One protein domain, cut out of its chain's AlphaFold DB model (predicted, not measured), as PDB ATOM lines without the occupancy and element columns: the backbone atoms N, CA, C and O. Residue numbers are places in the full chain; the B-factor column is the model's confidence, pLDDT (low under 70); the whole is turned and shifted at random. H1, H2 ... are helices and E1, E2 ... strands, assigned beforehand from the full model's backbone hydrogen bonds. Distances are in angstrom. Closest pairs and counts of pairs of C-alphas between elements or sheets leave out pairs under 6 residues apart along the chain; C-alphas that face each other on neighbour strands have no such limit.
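This is residues 79 to 213 of the 213 residues of the protein "PilS domain-containing protein" of Niveispirillum sp. SYP-B3756 (UniProt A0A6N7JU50). A twisted five-stranded sheet makes a wall with helices H1 and H3 packed over one face; H4 packs on H3 near edge strand E4, and small H2 sits beside E1 at the other edge. The 135 printed residues hold H1 H2 E1 E2 E3 H3 E4 H4 E5 in chain order, class mixed; the sheet runs E1 E2 E3 E5 E4, all antiparallel. It is compact, with a radius of gyration of the C-alphas of 13.8 A and spans of 38 by 28 by 21 A.

Start at E1, residues 132 to 134, E2, 140 to 145, and E3, 149 to 154: a meander, each strand the antiparallel neighbour of the one before, with N 141 and O 133 2.9 A apart and N 144 and O 151 2.8 A apart. Next come E5, residues 207 to 212, and E4, 175 to 180; N 152 and O 209, and N 179 and O 208, are each 2.8 A apart. H1, residues 79 to 102, lies over E2 and E3 at a height over the sheet of 8.5 A. On the same face H3, residues 159 to 170, lies over E5 and E4; E3, H3 and E4 form a split strand-helix-strand unit, two same-way strands with E5 between, its crossover right-handed. With residues 81 to 90 alone H1 touches H3, C-alphas of Ser 82 and Gly 161 closest at 4.1 A. H4, residues 192 to 200, touches H3, C-alphas of Ala 163 and Asp 196 closest at 4.9 A. H2, residues 113 to 119, is only just at the sheet's level, height 4.0 A. Every O i to N i+4 pair is within hydrogen-bond range in H2 and H4, 19 of 20 in H1, 6 of 8 in H3.

Find C-alpha 79 at (178.240, 108.175, 116.855); H1 runs 35.2 A from there. E5, 16.8 A long, ends at C-alpha 212, (189.749, 130.120, 131.502).

The printed part has no cut; the links H2 to E1 and E4 to H4 are long. Look for pLDDT under 70 at residues 79, 104 to 110, 119 to 122 and 202 to 203.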
ATOM      1  N   GLU A  79     176.824 107.988 116.500       62.78
ATOM      2  CA  GLU A  79     178.240 108.175 116.855       62.78
ATOM      3  C   GLU A  79     178.882 109.342 116.100       62.78
ATOM      4  O   GLU A  79     179.508 110.213 116.709       62.78
ATOM      5  N   ALA A  80     178.656 109.433 114.783       74.44
ATOM      6  CA  ALA A  80     179.188 110.523 113.969       74.44
ATOM      7  C   ALA A  80     178.683 111.901 114.432       74.44
ATOM      8  O   ALA A  80     179.437 112.875 114.424       74.44
ATOM      9  N   LYS A  81     177.418 112.004 114.868       78.94
ATOM     10  CA  LYS A  81     176.868 113.250 115.424       78.94
ATOM     11  C   LYS A  81     177.460 113.574 116.794       78.94
ATOM     12  O   LYS A  81     177.821 114.726 117.020       78.94
ATOM     13  N   SER A  82     177.590 112.584 117.672       79.62
ATOM     14  CA  SER A  82     178.148 112.764 119.016       79.62
ATOM     15  C   SER A  82     179.603 113.233 118.970       79.62
ATOM     16  O   SER A  82     179.966 114.188 119.657       79.62
ATOM     17  N   MET A  83     180.421 112.648 118.088       81.06
ATOM     18  CA  MET A  83     181.802 113.095 117.875       81.06
ATOM     19  C   MET A  83     181.856 114.530 117.345       81.06
ATOM     20  O   MET A  83     182.585 115.362 117.891       81.06
ATOM     21  N   LYS A  84     181.020 114.842 116.343       87.75
ATOM     22  CA  LYS A  84     180.958 116.177 115.737       87.75
ATOM     23  C   LYS A  84     180.528 117.249 116.737       87.75
ATOM     24  O   LYS A  84     181.048 118.356 116.689       87.75
ATOM     25  N   PHE A  85     179.607 116.932 117.649       89.25
ATOM     26  CA  PHE A  85     179.206 117.849 118.717       89.25
ATOM     27  C   PHE A  85     180.388 118.214 119.622       89.25
ATOM     28  O   PHE A  85     180.621 119.395 119.872       89.25
ATOM     29  N   GLY A  86     181.167 117.220 120.058       88.44
ATOM     30  CA  GLY A  86     182.373 117.462 120.849       88.44
ATOM     31  C   GLY A  86     183.380 118.354 120.117       88.44
ATOM     32  O   GLY A  86     183.870 119.316 120.697       88.44
ATOM     33  N   ASP A  87     183.635 118.094 118.831       90.75
ATOM     34  CA  ASP A  87     184.533 118.927 118.011       90.75
ATOM     35  C   ASP A  87     184.031 120.367 117.852       90.75
ATOM     36  O   ASP A  87     184.799 121.318 117.995       90.75
ATOM     37  N   GLN A  88     182.730 120.543 117.613       89.81
ATOM     38  CA  GLN A  88     182.096 121.858 117.518       89.81
ATOM     39  C   GLN A  88     182.283 122.665 118.808       89.81
ATOM     40  O   GLN A  88     182.695 123.822 118.759       89.81
ATOM     41  N   VAL A  89     182.046 122.057 119.971       90.69
ATOM     42  CA  VAL A  89     182.209 122.741 121.261       90.69
ATOM     43  C   VAL A  89     183.677 123.063 121.549       90.69
ATOM     44  O   VAL A  89     183.977 124.182 121.957       90.69
ATOM     45  N   VAL A  90     184.603 122.137 121.288       91.50
ATOM     46  CA  VAL A  90     186.046 122.376 121.479       91.50
ATOM     47  C   VAL A  90     186.543 123.506 120.572       91.50
ATOM     48  O   VAL A  90     187.189 124.433 121.058       91.50
ATOM     49  N   SER A  91     186.169 123.494 119.289       89.75
ATOM     50  CA  SER A  91     186.532 124.562 118.347       89.75
ATOM     51  C   SER A  91     185.961 125.926 118.754       89.75
ATOM     52  O   SER A  91     186.636 126.947 118.623       89.75
ATOM     53  N   LEU A  92     184.748 125.961 119.320       88.94
ATOM     54  CA  LEU A  92     184.145 127.187 119.841       88.94
ATOM     55  C   LEU A  92     184.894 127.722 121.069       88.94
ATOM     56  O   LEU A  92     185.089 128.933 121.186       88.94
ATOM     57  N   ILE A  93     185.329 126.843 121.974       89.31
ATOM     58  CA  ILE A  93     186.128 127.209 123.152       89.31
ATOM     59  C   ILE A  93     187.472 127.794 122.708       89.31
ATOM     60  O   ILE A  93     187.853 128.870 123.166       89.31
ATOM     61  N   GLU A  94     188.164 127.138 121.776       88.44
ATOM     62  CA  GLU A  94     189.438 127.618 121.238       88.44
ATOM     63  C   GLU A  94     189.280 128.960 120.508       88.44
ATOM     64  O   GLU A  94     190.012 129.913 120.780       88.44
ATOM     65  N   SER A  95     188.257 129.086 119.655       86.25
ATOM     66  CA  SER A  95     187.906 130.347 118.994       86.25
ATOM     67  C   SER A  95     187.659 131.461 120.015       86.25
ATOM     68  O   SER A  95     188.224 132.548 119.897       86.25
ATOM     69  N   THR A  96     186.910 131.175 121.083       85.75
ATOM     70  CA  THR A  96     186.639 132.145 122.153       85.75
ATOM     71  C   THR A  96     187.918 132.610 122.845       85.75
ATOM     72  O   THR A  96     188.070 133.810 123.073       85.75
ATOM     73  N   ARG A  97     188.873 131.712 123.116       85.00
ATOM     74  CA  ARG A  97     190.187 132.099 123.661       85.00
ATOM     75  C   ARG A  97     190.945 133.018 122.722       85.00
ATOM     76  O   ARG A  97     191.396 134.083 123.124       85.00
ATOM     77  N   THR A  98     191.015 132.666 121.439       83.50
ATOM     78  CA  THR A  98     191.696 133.528 120.461       83.50
ATOM     79  C   THR A  98     191.022 134.894 120.326       83.50
ATOM     80  O   THR A  98     191.707 135.900 120.164       83.50
ATOM     81  N   MET A  99     189.693 134.970 120.424       79.12
ATOM     82  CA  MET A  99     188.967 136.238 120.368       79.12
ATOM     83  C   MET A  99     189.199 137.082 121.621       79.12
ATOM     84  O   MET A  99     189.482 138.269 121.513       79.12
ATOM     85  N   THR A 100     189.128 136.472 122.802       78.06
ATOM     86  CA  THR A 100     189.314 137.163 124.086       78.06
ATOM     87  C   THR A 100     190.754 137.586 124.355       78.06
ATOM     88  O   THR A 100     190.962 138.606 125.006       78.06
ATOM     89  N   ALA A 101     191.742 136.870 123.810       77.75
ATOM     90  CA  ALA A 101     193.142 137.286 123.847       77.75
ATOM     91  C   ALA A 101     193.404 138.562 123.025       77.75
ATOM     92  O   ALA A 101     194.277 139.348 123.378       77.75
ATOM     93  N   ASN A 102     192.655 138.771 121.934       73.75
ATOM     94  CA  ASN A 102     192.831 139.921 121.042       73.75
ATOM     95  C   ASN A 102     191.914 141.107 121.392       73.75
ATOM     96  O   ASN A 102     192.291 142.247 121.147       73.75
ATOM     97  N   ASP A 103     190.743 140.843 121.979       70.75
ATOM     98  CA  ASP A 103     189.773 141.848 122.428       70.75
ATOM     99  C   ASP A 103     189.492 141.666 123.935       70.75
ATOM    100  O   ASP A 103     188.524 140.987 124.310       70.75
ATOM    101  N   PRO A 104     190.291 142.276 124.836       64.19
ATOM    102  CA  PRO A 104     190.066 142.168 126.279       64.19
ATOM    103  C   PRO A 104     188.699 142.737 126.704       64.19
ATOM    104  O   PRO A 104     188.124 142.244 127.679       64.19
ATOM    105  N   ASP A 105     188.147 143.666 125.911       57.44
ATOM    106  CA  ASP A 105     186.833 144.317 126.063       57.44
ATOM    107  C   ASP A 105     185.624 143.425 125.735       57.44
ATOM    108  O   ASP A 105     184.475 143.863 125.839       57.44
ATOM    109  N   LEU A 106     185.831 142.149 125.389       61.09
ATOM    110  CA  LEU A 106     184.797 141.111 125.495       61.09
ATOM    111  C   LEU A 106     184.480 140.862 126.985       61.09
ATOM    112  O   LEU A 106     184.797 139.802 127.522       61.09
ATOM    113  N   GLY A 107     183.959 141.887 127.666       56.47
ATOM    114  CA  GLY A 107     183.702 141.939 129.102       56.47
ATOM    115  C   GLY A 107     182.651 140.933 129.568       56.47
ATOM    116  O   GLY A 107     182.280 140.021 128.836       56.47
ATOM    117  N   ALA A 108     182.144 141.121 130.790       60.91
ATOM    118  CA  ALA A 108     181.233 140.209 131.502       60.91
ATOM    119  C   ALA A 108     179.869 139.915 130.815       60.91
ATOM    120  O   ALA A 108     178.954 139.378 131.438       60.91
ATOM    121  N   GLY A 109     179.689 140.335 129.561       65.38
ATOM    122  CA  GLY A 109     178.459 140.215 128.793       65.38
ATOM    123  C   GLY A 109     178.413 138.989 127.880       65.38
ATOM    124  O   GLY A 109     179.423 138.368 127.540       65.38
ATOM    125  N   ALA A 110     177.197 138.664 127.440       68.06
ATOM    126  CA  ALA A 110     176.969 137.656 126.414       68.06
ATOM    127  C   ALA A 110     177.624 138.081 125.090       68.06
ATOM    128  O   ALA A 110     177.376 139.176 124.578       68.06
ATOM    129  N   ILE A 111     178.437 137.201 124.513       73.81
ATOM    130  CA  ILE A 111     179.037 137.405 123.199       73.81
ATOM    131  C   ILE A 111     177.998 136.971 122.162       73.81
ATOM    132  O   ILE A 111     177.530 135.832 122.167       73.81
ATOM    133  N   SER A 112     177.596 137.886 121.278       73.19
ATOM    134  CA  SER A 112     176.558 137.582 120.291       73.19
ATOM    135  C   SER A 112     177.033 136.516 119.298       73.19
ATOM    136  O   SER A 112     178.145 136.586 118.772       73.19
ATOM    137  N   GLY A 113     176.170 135.541 118.989       73.44
ATOM    138  CA  GLY A 113     176.467 134.508 117.987       73.44
ATOM    139  C   GLY A 113     176.811 135.102 116.616       73.44
ATOM    140  O   GLY A 113     177.729 134.638 115.946       73.44
ATOM    141  N   ALA A 114     176.169 136.216 116.255       73.19
ATOM    142  CA  ALA A 114     176.479 136.979 115.051       73.19
ATOM    143  C   ALA A 114     177.955 137.402 114.985       73.19
ATOM    144  O   ALA A 114     178.549 137.323 113.914       73.19
ATOM    145  N   ARG A 115     178.565 137.797 116.114       74.94
ATOM    146  CA  ARG A 115     179.981 138.190 116.175       74.94
ATOM    147  C   ARG A 115     180.913 137.004 115.912       74.94
ATOM    148  O   ARG A 115     181.892 137.163 115.191       74.94
ATOM    149  N   TYR A 116     180.589 135.811 116.411       77.31
ATOM    150  CA  TYR A 116     181.334 134.592 116.064       77.31
ATOM    151  C   TYR A 116     181.228 134.264 114.571       77.31
ATOM    152  O   TYR A 116     182.227 133.965 113.915       77.31
ATOM    153  N   CYS A 117     180.026 134.385 114.012       78.62
ATOM    154  CA  CYS A 117     179.764 134.054 112.614       78.62
ATOM    155  C   CYS A 117     180.342 135.063 111.608       78.62
ATOM    156  O   CYS A 117     180.578 134.699 110.451       78.62
ATOM    157  N   THR A 118     180.598 136.308 112.023       74.81
ATOM    158  CA  THR A 118     181.241 137.335 111.188       74.81
ATOM    159  C   THR A 118     182.759 137.336 111.314       74.81
ATOM    160  O   THR A 118     183.437 137.477 110.299       74.81
ATOM    161  N   ILE A 119     183.305 137.138 112.518       69.56
ATOM    162  CA  ILE A 119     184.758 137.172 112.750       69.56
ATOM    163  C   ILE A 119     185.442 135.892 112.236       69.56
ATOM    164  O   ILE A 119     186.619 135.941 111.888       69.56
ATOM    165  N   ARG A 120     184.709 134.771 112.105       60.59
ATOM    166  CA  ARG A 120     185.100 133.515 111.415       60.59
ATOM    167  C   ARG A 120     186.475 132.927 111.753       60.59
ATOM    168  O   ARG A 120     186.945 132.034 111.049       60.59
ATOM    169  N   LYS A 121     187.123 133.348 112.835       59.97
ATOM    170  CA  LYS A 121     188.362 132.713 113.280       59.97
ATOM    171  C   LYS A 121     187.997 131.412 113.999       59.97
ATOM    172  O   LYS A 121     187.740 131.412 115.196       59.97
ATOM    173  N   ASN A 122     187.927 130.325 113.231       69.12
ATOM    174  CA  ASN A 122     187.867 128.921 113.665       69.12
ATOM    175  C   ASN A 122     186.509 128.326 114.084       69.12
ATOM    176  O   ASN A 122     186.483 127.155 114.449       69.12
ATOM    177  N   VAL A 123     185.382 129.042 113.981       79.88
ATOM    178  CA  VAL A 123     184.061 128.410 114.188       79.88
ATOM    179  C   VAL A 123     183.587 127.739 112.887       79.88
ATOM    180  O   VAL A 123     183.497 128.424 111.861       79.88
ATOM    181  N   PRO A 124     183.266 126.430 112.897       81.75
ATOM    182  CA  PRO A 124     182.686 125.730 111.756       81.75
ATOM    183  C   PRO A 124     181.444 126.437 111.194       81.75
ATOM    184  O   PRO A 124     180.554 126.864 111.931       81.75
ATOM    185  N   SER A 125     181.356 126.556 109.866       82.25
ATOM    186  CA  SER A 125     180.263 127.282 109.200       82.25
ATOM    187  C   SER A 125     178.888 126.647 109.413       82.25
ATOM    188  O   SER A 125     177.878 127.341 109.330       82.25
ATOM    189  N   ASP A 126     178.840 125.350 109.722       84.56
ATOM    190  CA  ASP A 126     177.616 124.617 110.036       84.56
ATOM    191  C   ASP A 126     177.050 124.940 111.427       84.56
ATOM    192  O   ASP A 126     175.907 124.585 111.706       84.56
ATOM    193  N   MET A 127     177.803 125.651 112.272       85.88
ATOM    194  CA  MET A 127     177.317 126.159 113.558       85.88
ATOM    195  C   MET A 127     176.621 127.518 113.444       85.88
ATOM    196  O   MET A 127     175.996 127.972 114.397       85.88
ATOM    197  N   CYS A 128     176.719 128.187 112.296       87.25
ATOM    198  CA  CYS A 128     176.206 129.536 112.105       87.25
ATOM    199  C   CYS A 128     174.883 129.525 111.337       87.25
ATOM    200  O   CYS A 128     174.865 129.402 110.112       87.25
ATOM    201  N   LEU A 129     173.770 129.718 112.050       86.44
ATOM    202  CA  LEU A 129     172.438 129.865 111.461       86.44
ATOM    203  C   LEU A 129     171.978 131.325 111.584       86.44
ATOM    204  O   LEU A 129     171.268 131.711 112.514       86.44
ATOM    205  N   GLY A 130     172.421 132.166 110.647       83.19
ATOM    206  CA  GLY A 130     172.175 133.610 110.704       83.19
ATOM    207  C   GLY A 130     172.913 134.253 111.890       83.19
ATOM    208  O   GLY A 130     174.134 134.115 111.965       83.19
ATOM    209  N   PRO A 131     172.225 134.962 112.809       81.31
ATOM    210  CA  PRO A 131     172.853 135.548 113.994       81.31
ATOM    211  C   PRO A 131     173.004 134.566 115.172       81.31
ATOM    212  O   PRO A 131     173.543 134.952 116.210       81.31
ATOM    213  N   ALA A 132     172.499 133.335 115.054       83.56
ATOM    214  CA  ALA A 132     172.505 132.343 116.127       83.56
ATOM    215  C   ALA A 132     173.612 131.298 115.932       83.56
ATOM    216  O   ALA A 132     173.881 130.867 114.807       83.56
ATOM    217  N   LEU A 133     174.201 130.858 117.048       87.31
ATOM    218  CA  LEU A 133     175.053 129.674 117.089       87.31
ATOM    219  C   LEU A 133     174.195 128.452 117.415       87.31
ATOM    220  O   LEU A 133     173.427 128.452 118.380       87.31
ATOM    221  N   VAL A 134     174.336 127.412 116.607       90.06
ATOM    222  CA  VAL A 134     173.636 126.136 116.742       90.06
ATOM    223  C   VAL A 134     174.634 124.990 116.687       90.06
ATOM    224  O   VAL A 134     175.723 125.125 116.137       90.06
ATOM    225  N   HIS A 135     174.271 123.845 117.251       89.81
ATOM    226  CA  HIS A 135     175.073 122.628 117.142       89.81
ATOM    227  C   HIS A 135     174.328 121.526 116.385       89.81
ATOM    228  O   HIS A 135     173.149 121.649 116.059       89.81
ATOM    229  N   VAL A 136     175.011 120.412 116.119       88.62
ATOM    230  CA  VAL A 136     174.518 119.293 115.291       88.62
ATOM    231  C   VAL A 136     173.179 118.661 115.729       88.62
ATOM    232  O   VAL A 136     172.522 118.007 114.916       88.62
ATOM    233  N   TYR A 137     172.739 118.856 116.979       86.56
ATOM    234  CA  TYR A 137     171.419 118.394 117.447       86.56
ATOM    235  C   TYR A 137     170.300 119.433 117.256       86.56
ATOM    236  O   TYR A 137     169.157 119.163 117.608       86.56
ATOM    237  N   GLY A 138     170.602 120.598 116.676       84.50
ATOM    238  CA  GLY A 138     169.638 121.673 116.424       84.50
ATOM    239  C   GLY A 138     169.362 122.576 117.627       84.50
ATOM    240  O   GLY A 138     168.504 123.451 117.538       84.50
ATOM    241  N   GLY A 139     170.073 122.376 118.738       87.75
ATOM    242  CA  GLY A 139     170.021 123.247 119.904       87.75
ATOM    243  C   GLY A 139     170.912 124.479 119.768       87.75
ATOM    244  O   GLY A 139     171.738 124.573 118.854       87.75
ATOM    245  N   SER A 140     170.727 125.442 120.672       89.75
ATOM    246  CA  SER A 140     171.495 126.686 120.686       89.75
ATOM    247  C   SER A 140     172.813 126.538 121.439       89.75
ATOM    248  O   SER A 140     172.926 125.789 122.409       89.75
ATOM    249  N   LEU A 141     173.804 127.306 120.997       90.62
ATOM    250  CA  LEU A 141     175.043 127.554 121.719       90.62
ATOM    251  C   LEU A 141     175.116 129.033 122.086       90.62
ATOM    252  O   LEU A 141     174.812 129.904 121.270       90.62
ATOM    253  N   SER A 142     175.539 129.332 123.304       88.81
ATOM    254  CA  SER A 142     175.835 130.695 123.729       88.81
ATOM    255  C   SER A 142     177.159 130.745 124.467       88.81
ATOM    256  O   SER A 142     177.572 129.776 125.104       88.81
ATOM    257  N   VAL A 143     177.836 131.884 124.359       87.56
ATOM    258  CA  VAL A 143     179.076 132.142 125.081       87.56
ATOM    259  C   VAL A 143     178.916 133.434 125.858       87.56
ATOM    260  O   VAL A 143     178.516 134.459 125.306       87.56
ATOM    261  N   THR A 144     179.209 133.383 127.148       85.75
ATOM    262  CA  THR A 144     179.205 134.549 128.029       85.75
ATOM    263  C   THR A 144     180.623 134.777 128.515       85.75
ATOM    264  O   THR A 144     181.224 133.877 129.100       85.75
ATOM    265  N   GLY A 145     181.173 135.954 128.222       76.75
ATOM    266  CA  GLY A 145     182.486 136.343 128.721       76.75
ATOM    267  C   GLY A 145     182.413 136.721 130.197       76.75
ATOM    268  O   GLY A 145     181.393 137.216 130.666       76.75
ATOM    269  N   ALA A 146     183.502 136.497 130.922       70.12
ATOM    270  CA  ALA A 146     183.830 137.103 132.205       70.12
ATOM    271  C   ALA A 146     185.293 137.588 132.152       70.12
ATOM    272  O   ALA A 146     186.024 137.342 131.191       70.12
ATOM    273  N   SER A 147     185.718 138.349 133.159       71.88
ATOM    274  CA  SER A 147     187.039 138.991 133.185       71.88
ATOM    275  C   SER A 147     188.203 137.989 133.142       71.88
ATOM    276  O   SER A 147     189.200 138.256 132.476       71.88
ATOM    277  N   SER A 148     188.067 136.832 133.797       82.12
ATOM    278  CA  SER A 148     189.093 135.772 133.855       82.12
ATOM    279  C   SER A 148     188.657 134.433 133.248       82.12
ATOM    280  O   SER A 148     189.495 133.594 132.922       82.12
ATOM    281  N   THR A 149     187.354 134.220 133.095       87.25
ATOM    282  CA  THR A 149     186.763 132.983 132.575       87.25
ATOM    283  C   THR A 149     185.726 133.301 131.510       87.25
ATOM    284  O   THR A 149     185.331 134.446 131.325       87.25
ATOM    285  N   PHE A 150     185.268 132.295 130.787       88.06
ATOM    286  CA  PHE A 150     184.073 132.385 129.966       88.06
ATOM    287  C   PHE A 150     183.256 131.111 130.119       88.06
ATOM    288  O   PHE A 150     183.781 130.040 130.439       88.06
ATOM    289  N   THR A 151     181.962 131.243 129.875       90.69
ATOM    290  CA  THR A 151     181.002 130.155 129.999       90.69
ATOM    291  C   THR A 151     180.394 129.862 128.641       90.69
ATOM    292  O   THR A 151     179.844 130.761 128.005       90.69
ATOM    293  N   VAL A 152     180.461 128.608 128.209       91.31
ATOM    294  CA  VAL A 152     179.768 128.100 127.022       91.31
ATOM    295  C   VAL A 152     178.559 127.297 127.481       91.31
ATOM    296  O   VAL A 152     178.702 126.376 128.283       91.31
ATOM    297  N   VAL A 153     177.376 127.624 126.970       91.81
ATOM    298  CA  VAL A 153     176.138 126.886 127.246       91.81
ATOM    299  C   VAL A 153     175.631 126.263 125.953       91.81
ATOM    300  O   VAL A 153     175.417 126.968 124.969       91.81
ATOM    301  N   ALA A 154     175.415 124.950 125.959       92.94
ATOM    302  CA  ALA A 154     174.737 124.214 124.899       92.94
ATOM    303  C   ALA A 154     173.370 123.745 125.397       92.94
ATOM    304  O   ALA A 154     173.291 123.075 126.422       92.94
ATOM    305  N   ALA A 155     172.294 124.088 124.697       91.44
ATOM    306  CA  ALA A 155     170.937 123.662 125.037       91.44
ATOM    307  C   ALA A 155     170.448 122.554 124.102       91.44
ATOM    308  O   ALA A 155     170.899 122.461 122.973       91.44
ATOM    309  N   SER A 156     169.486 121.739 124.535       89.88
ATOM    310  CA  SER A 156     168.914 120.640 123.738       89.88
ATOM    311  C   SER A 156     169.947 119.615 123.232       89.88
ATOM    312  O   SER A 156     169.844 119.102 122.115       89.88
ATOM    313  N   VAL A 157     170.936 119.280 124.062       89.00
ATOM    314  CA  VAL A 157     171.910 118.220 123.777       89.00
ATOM    315  C   VAL A 157     171.257 116.854 123.994       89.00
ATOM    316  O   VAL A 157     170.613 116.613 125.012       89.00
ATOM    317  N   ALA A 158     171.409 115.943 123.031       88.75
ATOM    318  CA  ALA A 158     170.960 114.566 123.202       88.75
ATOM    319  C   ALA A 158     171.877 113.822 124.186       88.75
ATOM    320  O   ALA A 158     173.090 114.025 124.164       88.75
ATOM    321  N   ARG A 159     171.316 112.907 124.985       88.31
ATOM    322  CA  ARG A 159     172.059 112.124 125.992       88.31
ATOM    323  C   ARG A 159     173.338 111.485 125.444       88.31
ATOM    324  O   ARG A 159     174.387 111.612 126.060       88.31
ATOM    325  N   GLU A 160     173.258 110.848 124.277       85.19
ATOM    326  CA  GLU A 160     174.409 110.186 123.643       85.19
ATOM    327  C   GLU A 160     175.523 111.176 123.267       85.19
ATOM    328  O   GLU A 160     176.706 110.885 123.427       85.19
ATOM    329  N   GLY A 161     175.149 112.373 122.806       86.50
ATOM    330  CA  GLY A 161     176.101 113.439 122.500       86.50
ATOM    331  C   GLY A 161     176.721 114.043 123.751       86.50
ATOM    332  O   GLY A 161     177.911 114.335 123.762       86.50
ATOM    333  N   CYS A 162     175.923 114.195 124.807       89.62
ATOM    334  CA  CYS A 162     176.360 114.673 126.114       89.62
ATOM    335  C   CYS A 162     177.432 113.741 126.703       89.62
ATOM    336  O   CYS A 162     178.548 114.184 126.972       89.62
ATOM    337  N   ALA A 163     177.130 112.445 126.804       90.38
ATOM    338  CA  ALA A 163     178.029 111.451 127.385       90.38
ATOM    339  C   ALA A 163     179.366 111.350 126.638       90.38
ATOM    340  O   ALA A 163     180.428 111.342 127.255       90.38
ATOM    341  N   ALA A 164     179.327 111.343 125.302       88.75
ATOM    342  CA  ALA A 164     180.533 111.249 124.485       88.75
ATOM    343  C   ALA A 164     181.363 112.547 124.475       88.75
ATOM    344  O   ALA A 164     182.591 112.500 124.384       88.75
ATOM    345  N   ALA A 165     180.718 113.716 124.540       90.50
ATOM    346  CA  ALA A 165     181.413 114.994 124.427       90.50
ATOM    347  C   ALA A 165     182.069 115.445 125.735       90.50
ATOM    348  O   ALA A 165     183.142 116.045 125.679       90.50
ATOM    349  N   ILE A 166     181.474 115.163 126.901       92.06
ATOM    350  CA  ILE A 166     181.985 115.658 128.191       92.06
ATOM    351  C   ILE A 166     183.433 115.235 128.462       92.06
ATOM    352  O   ILE A 166     184.229 116.132 128.734       92.06
ATOM    353  N   PRO A 167     183.831 113.951 128.355       90.62
ATOM    354  CA  PRO A 167     185.213 113.552 128.624       90.62
ATOM    355  C   PRO A 167     186.200 114.250 127.680       90.62
ATOM    356  O   PRO A 167     187.256 114.715 128.103       90.62
ATOM    357  N   LYS A 168     185.822 114.401 126.404       90.31
ATOM    358  CA  LYS A 168     186.633 115.071 125.379       90.31
ATOM    359  C   LYS A 168     186.796 116.568 125.642       90.31
ATOM    360  O   LYS A 168     187.886 117.104 125.444       90.31
ATOM    361  N   ILE A 169     185.727 117.236 126.077       91.19
ATOM    362  CA  ILE A 169     185.740 118.654 126.447       91.19
ATOM    363  C   ILE A 169     186.541 118.838 127.737       91.19
ATOM    364  O   ILE A 169     187.442 119.661 127.772       91.19
ATOM    365  N   ALA A 170     186.267 118.044 128.774       91.62
ATOM    366  CA  ALA A 170     186.932 118.123 130.074       91.62
ATOM    367  C   ALA A 170     188.442 117.846 130.004       91.62
ATOM    368  O   ALA A 170     189.187 118.338 130.847       91.62
ATOM    369  N   ALA A 171     188.893 117.082 129.006       90.50
ATOM    370  CA  ALA A 171     190.308 116.847 128.740       90.50
ATOM    371  C   ALA A 171     191.024 118.045 128.088       90.50
ATOM    372  O   ALA A 171     192.254 118.052 128.025       90.50
ATOM    373  N   GLN A 172     190.297 119.050 127.583       90.38
ATOM    374  CA  GLN A 172     190.925 120.224 126.983       90.38
ATOM    375  C   GLN A 172     191.619 121.080 128.053       90.38
ATOM    376  O   GLN A 172     191.070 121.294 129.140       90.38
ATOM    377  N   PRO A 173     192.804 121.639 127.753       86.94
ATOM    378  CA  PRO A 173     193.498 122.512 128.688       86.94
ATOM    379  C   PRO A 173     192.638 123.736 129.004       86.94
ATOM    380  O   PRO A 173     191.963 124.268 128.122       86.94
ATOM    381  N   GLY A 174     192.664 124.197 130.255       88.12
ATOM    382  CA  GLY A 174     191.975 125.410 130.705       88.12
ATOM    383  C   GLY A 174     190.455 125.288 130.862       88.12
ATOM    384  O   GLY A 174     189.801 126.314 131.032       88.12
ATOM    385  N   ILE A 175     189.877 124.084 130.793       93.06
ATOM    386  CA  ILE A 175     188.501 123.854 131.256       93.06
ATOM    387  C   ILE A 175     188.512 123.724 132.775       93.06
ATOM    388  O   ILE A 175     189.235 122.897 133.324       93.06
ATOM    389  N   VAL A 176     187.706 124.547 133.439       92.62
ATOM    390  CA  VAL A 176     187.625 124.631 134.902       92.62
ATOM    391  C   VAL A 176     186.566 123.671 135.428       92.62
ATOM    392  O   VAL A 176     186.820 122.904 136.354       92.62
ATOM    393  N   SER A 177     185.373 123.702 134.831       93.38
ATOM    394  CA  SER A 177     184.263 122.851 135.256       93.38
ATOM    395  C   SER A 177     183.255 122.596 134.145       93.38
ATOM    396  O   SER A 177     183.070 123.429 133.256       93.38
ATOM    397  N   VAL A 178     182.540 121.479 134.250       93.50
ATOM    398  CA  VAL A 178     181.417 121.123 133.375       93.50
ATOM    399  C   VAL A 178     180.196 120.794 134.230       93.50
ATOM    400  O   VAL A 178     180.307 120.130 135.255       93.50
ATOM    401  N   GLN A 179     179.027 121.258 133.814       93.06
ATOM    402  CA  GLN A 179     177.752 121.054 134.492       93.06
ATOM    403  C   GLN A 179     176.708 120.565 133.485       93.06
ATOM    404  O   GLN A 179     176.623 121.098 132.377       93.06
ATOM    405  N   VAL A 180     175.897 119.577 133.867       92.69
ATOM    406  CA  VAL A 180     174.876 118.962 133.006       92.69
ATOM    407  C   VAL A 180     173.495 119.183 133.608       92.69
ATOM    408  O   VAL A 180     173.186 118.689 134.689       92.69
ATOM    409  N   GLY A 181     172.624 119.909 132.914       89.25
ATOM    410  CA  GLY A 181     171.291 120.223 133.408       89.25
ATOM    411  C   GLY A 181     171.363 120.992 134.725       89.25
ATOM    412  O   GLY A 181     172.005 122.036 134.829       89.25
ATOM    413  N   SER A 182     170.704 120.438 135.740       85.31
ATOM    414  CA  SER A 182     170.727 120.914 137.123       85.31
ATOM    415  C   SER A 182     171.743 120.182 138.007       85.31
ATOM    416  O   SER A 182     171.727 120.378 139.223       85.31
ATOM    417  N   SER A 183     172.617 119.338 137.439       84.38
ATOM    418  CA  SER A 183     173.685 118.695 138.208       84.38
ATOM    419  C   SER A 183     174.619 119.745 138.816       84.38
ATOM    420  O   SER A 183     174.664 120.894 138.373       84.38
ATOM    421  N   GLY A 184     175.350 119.376 139.870       86.56
ATOM    422  CA  GLY A 184     176.413 120.232 140.394       86.56
ATOM    423  C   GLY A 184     177.559 120.347 139.388       86.56
ATOM    424  O   GLY A 184     177.865 119.382 138.688       86.56
ATOM    425  N   ALA A 185     178.212 121.509 139.324       90.00
ATOM    426  CA  ALA A 185     179.395 121.682 138.485       90.00
ATOM    427  C   ALA A 185     180.509 120.711 138.916       90.00
ATOM    428  O   ALA A 185     180.889 120.653 140.087       90.00
ATOM    429  N   ARG A 186     181.028 119.942 137.957       91.00
ATOM    430  CA  ARG A 186     182.108 118.972 138.149       91.00
ATOM    431  C   ARG A 186     183.444 119.609 137.765       91.00
ATOM    432  O   ARG A 186     183.536 120.141 136.655       91.00
ATOM    433  N   PRO A 187     184.477 119.550 138.619       90.94
ATOM    434  CA  PRO A 187     185.828 119.913 138.213       90.94
ATOM    435  C   PRO A 187     186.384 118.885 137.217       90.94
ATOM    436  O   PRO A 187     185.963 117.728 137.200       90.94
ATOM    437  N   THR A 188     187.324 119.313 136.382       88.00
ATOM    438  CA  THR A 188     188.028 118.446 135.427       88.00
ATOM    439  C   THR A 188     189.221 117.733 136.091       88.00
ATOM    440  O   THR A 188     189.794 118.271 137.043       88.00
ATOM    441  N   PRO A 189     189.628 116.532 135.620       88.81
ATOM    442  CA  PRO A 189     189.044 115.743 134.527       88.81
ATOM    443  C   PRO A 189     187.767 114.985 134.939       88.81
ATOM    444  O   PRO A 189     187.555 114.681 136.108       88.81
ATOM    445  N   ILE A 190     186.930 114.644 133.953       89.19
ATOM    446  CA  ILE A 190     185.673 113.897 134.141       89.19
ATOM    447  C   ILE A 190     185.770 112.574 133.376       89.19
ATOM    448  O   ILE A 190     186.101 112.581 132.189       89.19
ATOM    449  N   SER A 191     185.491 111.451 134.043       89.12
ATOM    450  CA  SER A 191     185.496 110.127 133.411       89.12
ATOM    451  C   SER A 191     184.220 109.868 132.600       89.12
ATOM    452  O   SER A 191     183.194 110.526 132.799       89.12
ATOM    453  N   SER A 192     184.273 108.887 131.695       87.56
ATOM    454  CA  SER A 192     183.123 108.439 130.899       87.56
ATOM    455  C   SER A 192     181.938 108.021 131.766       87.56
ATOM    456  O   SER A 192     180.810 108.401 131.483       87.56
ATOM    457  N   GLU A 193     182.189 107.314 132.866       88.69
ATOM    458  CA  GLU A 193     181.144 106.762 133.735       88.69
ATOM    459  C   GLU A 193     180.384 107.873 134.473       88.69
ATOM    460  O   GLU A 193     179.161 107.814 134.640       88.69
ATOM    461  N   VAL A 194     181.106 108.915 134.902       89.56
ATOM    462  CA  VAL A 194     180.508 110.094 135.543       89.56
ATOM    463  C   VAL A 194     179.700 110.893 134.524       89.56
ATOM    464  O   VAL A 194     178.568 111.274 134.817       89.56
ATOM    465  N   ALA A 195     180.243 111.096 133.321       88.62
ATOM    466  CA  ALA A 195     179.534 111.768 132.236       88.62
ATOM    467  C   ALA A 195     178.241 111.030 131.854       88.62
ATOM    468  O   ALA A 195     177.191 111.658 131.742       88.62
ATOM    469  N   ASP A 196     178.285 109.702 131.725       89.12
ATOM    470  CA  ASP A 196     177.110 108.875 131.446       89.12
ATOM    471  C   ASP A 196     176.036 109.020 132.524       89.12
ATOM    472  O   ASP A 196     174.851 109.145 132.206       89.12
ATOM    473  N   THR A 197     176.445 109.034 133.793       90.00
ATOM    474  CA  THR A 197     175.533 109.183 134.931       90.00
ATOM    475  C   THR A 197     174.867 110.558 134.928       90.00
ATOM    476  O   THR A 197     173.642 110.650 135.028       90.00
ATOM    477  N   ASP A 198     175.649 111.626 134.752       88.75
ATOM    478  CA  ASP A 198     175.142 112.998 134.750       88.75
ATOM    479  C   ASP A 198     174.245 113.260 133.513       88.75
ATOM    480  O   ASP A 198     173.200 113.897 133.629       88.75
ATOM    481  N   CYS A 199     174.575 112.698 132.341       89.00
ATOM    482  CA  CYS A 199     173.763 112.803 131.120       89.00
ATOM    483  C   CYS A 199     172.532 111.875 131.103       89.00
ATOM    484  O   CYS A 199     171.616 112.076 130.302       89.00
ATOM    485  N   ALA A 200     172.493 110.843 131.951       87.50
ATOM    486  CA  ALA A 200     171.331 109.971 132.124       87.50
ATOM    487  C   ALA A 200     170.243 110.586 133.014       87.50
ATOM    488  O   ALA A 200     169.102 110.116 132.985       87.50
ATOM    489  N   ALA A 201     170.583 111.611 133.799       84.31
ATOM    490  CA  ALA A 201     169.649 112.278 134.689       84.31
ATOM    491  C   ALA A 201     168.503 112.954 133.912       84.31
ATOM    492  O   ALA A 201     168.676 113.494 132.814       84.31
ATOM    493  N   ALA A 202     167.302 112.948 134.495       66.00
ATOM    494  CA  ALA A 202     166.162 113.645 133.914       66.00
ATOM    495  C   ALA A 202     166.466 115.151 133.793       66.00
ATOM    496  O   ALA A 202     166.888 115.783 134.758       66.00
ATOM    497  N   GLY A 203     166.248 115.728 132.607       65.94
ATOM    498  CA  GLY A 203     166.520 117.148 132.359       65.94
ATOM    499  C   GLY A 203     167.966 117.484 131.971       65.94
ATOM    500  O   GLY A 203     168.295 118.664 131.883       65.94
ATOM    501  N   ALA A 204     168.808 116.488 131.674       73.50
ATOM    502  CA  ALA A 204     170.154 116.657 131.111       73.50
ATOM    503  C   ALA A 204     170.144 117.138 129.641       73.50
ATOM    504  O   ALA A 204     170.741 116.528 128.757       73.50
ATOM    505  N   THR A 205     169.413 118.214 129.348       82.38
ATOM    506  CA  THR A 205     169.328 118.803 128.004       82.38
ATOM    507  C   THR A 205     170.262 119.990 127.833       82.38
ATOM    508  O   THR A 205     170.517 120.396 126.703       82.38
ATOM    509  N   THR A 206     170.775 120.555 128.922       90.25
ATOM    510  CA  THR A 206     171.701 121.686 128.894       90.25
ATOM    511  C   THR A 206     173.083 121.262 129.375       90.25
ATOM    512  O   THR A 206     173.219 120.474 130.301       90.25
ATOM    513  N   LEU A 207     174.125 121.787 128.745       91.75
ATOM    514  CA  LEU A 207     175.516 121.583 129.121       91.75
ATOM    515  C   LEU A 207     176.142 122.958 129.326       91.75
ATOM    516  O   LEU A 207     176.136 123.773 128.409       91.75
ATOM    517  N   THR A 208     176.673 123.210 130.514       92.88
ATOM    518  CA  THR A 208     177.353 124.460 130.859       92.88
ATOM    519  C   THR A 208     178.818 124.163 131.124       92.88
ATOM    520  O   THR A 208     179.148 123.314 131.946       92.88
ATOM    521  N   ILE A 209     179.709 124.841 130.413       93.62
ATOM    522  CA  ILE A 209     181.154 124.619 130.467       93.62
ATOM    523  C   ILE A 209     181.807 125.934 130.852       93.62
ATOM    524  O   ILE A 209     181.584 126.944 130.190       93.62
ATOM    525  N   VAL A 210     182.629 125.915 131.894       92.19
ATOM    526  CA  VAL A 210     183.409 127.072 132.333       92.19
ATOM    527  C   VAL A 210     184.864 126.834 131.972       92.19
ATOM    528  O   VAL A 210     185.440 125.801 132.319       92.19
ATOM    529  N   ALA A 211     185.460 127.796 131.282       90.88
ATOM    530  CA  ALA A 211     186.840 127.752 130.835       90.88
ATOM    531  C   ALA A 211     187.570 129.047 131.196       90.88
ATOM    532  O   ALA A 211     186.967 130.116 131.270       90.88
ATOM    533  N   ASN A 212     188.879 128.955 131.397       89.12
ATOM    534  CA  ASN A 212     189.749 130.120 131.502       89.12
ATOM    535  C   ASN A 212     189.949 130.752 130.120       89.12
ATOM    536  O   ASN A 212     189.994 130.024 129.114       89.12
ATOM    537  N   ARG A 213     190.063 132.087 130.107       79.62
ATOM    538  CA  ARG A 213     190.521 132.855 128.938       79.62
ATOM    539  C   ARG A 213     191.881 132.355 128.454       79.62
ATOM    540  O   ARG A 213     192.732 132.041 129.315       79.62
TER     541      ARG A 213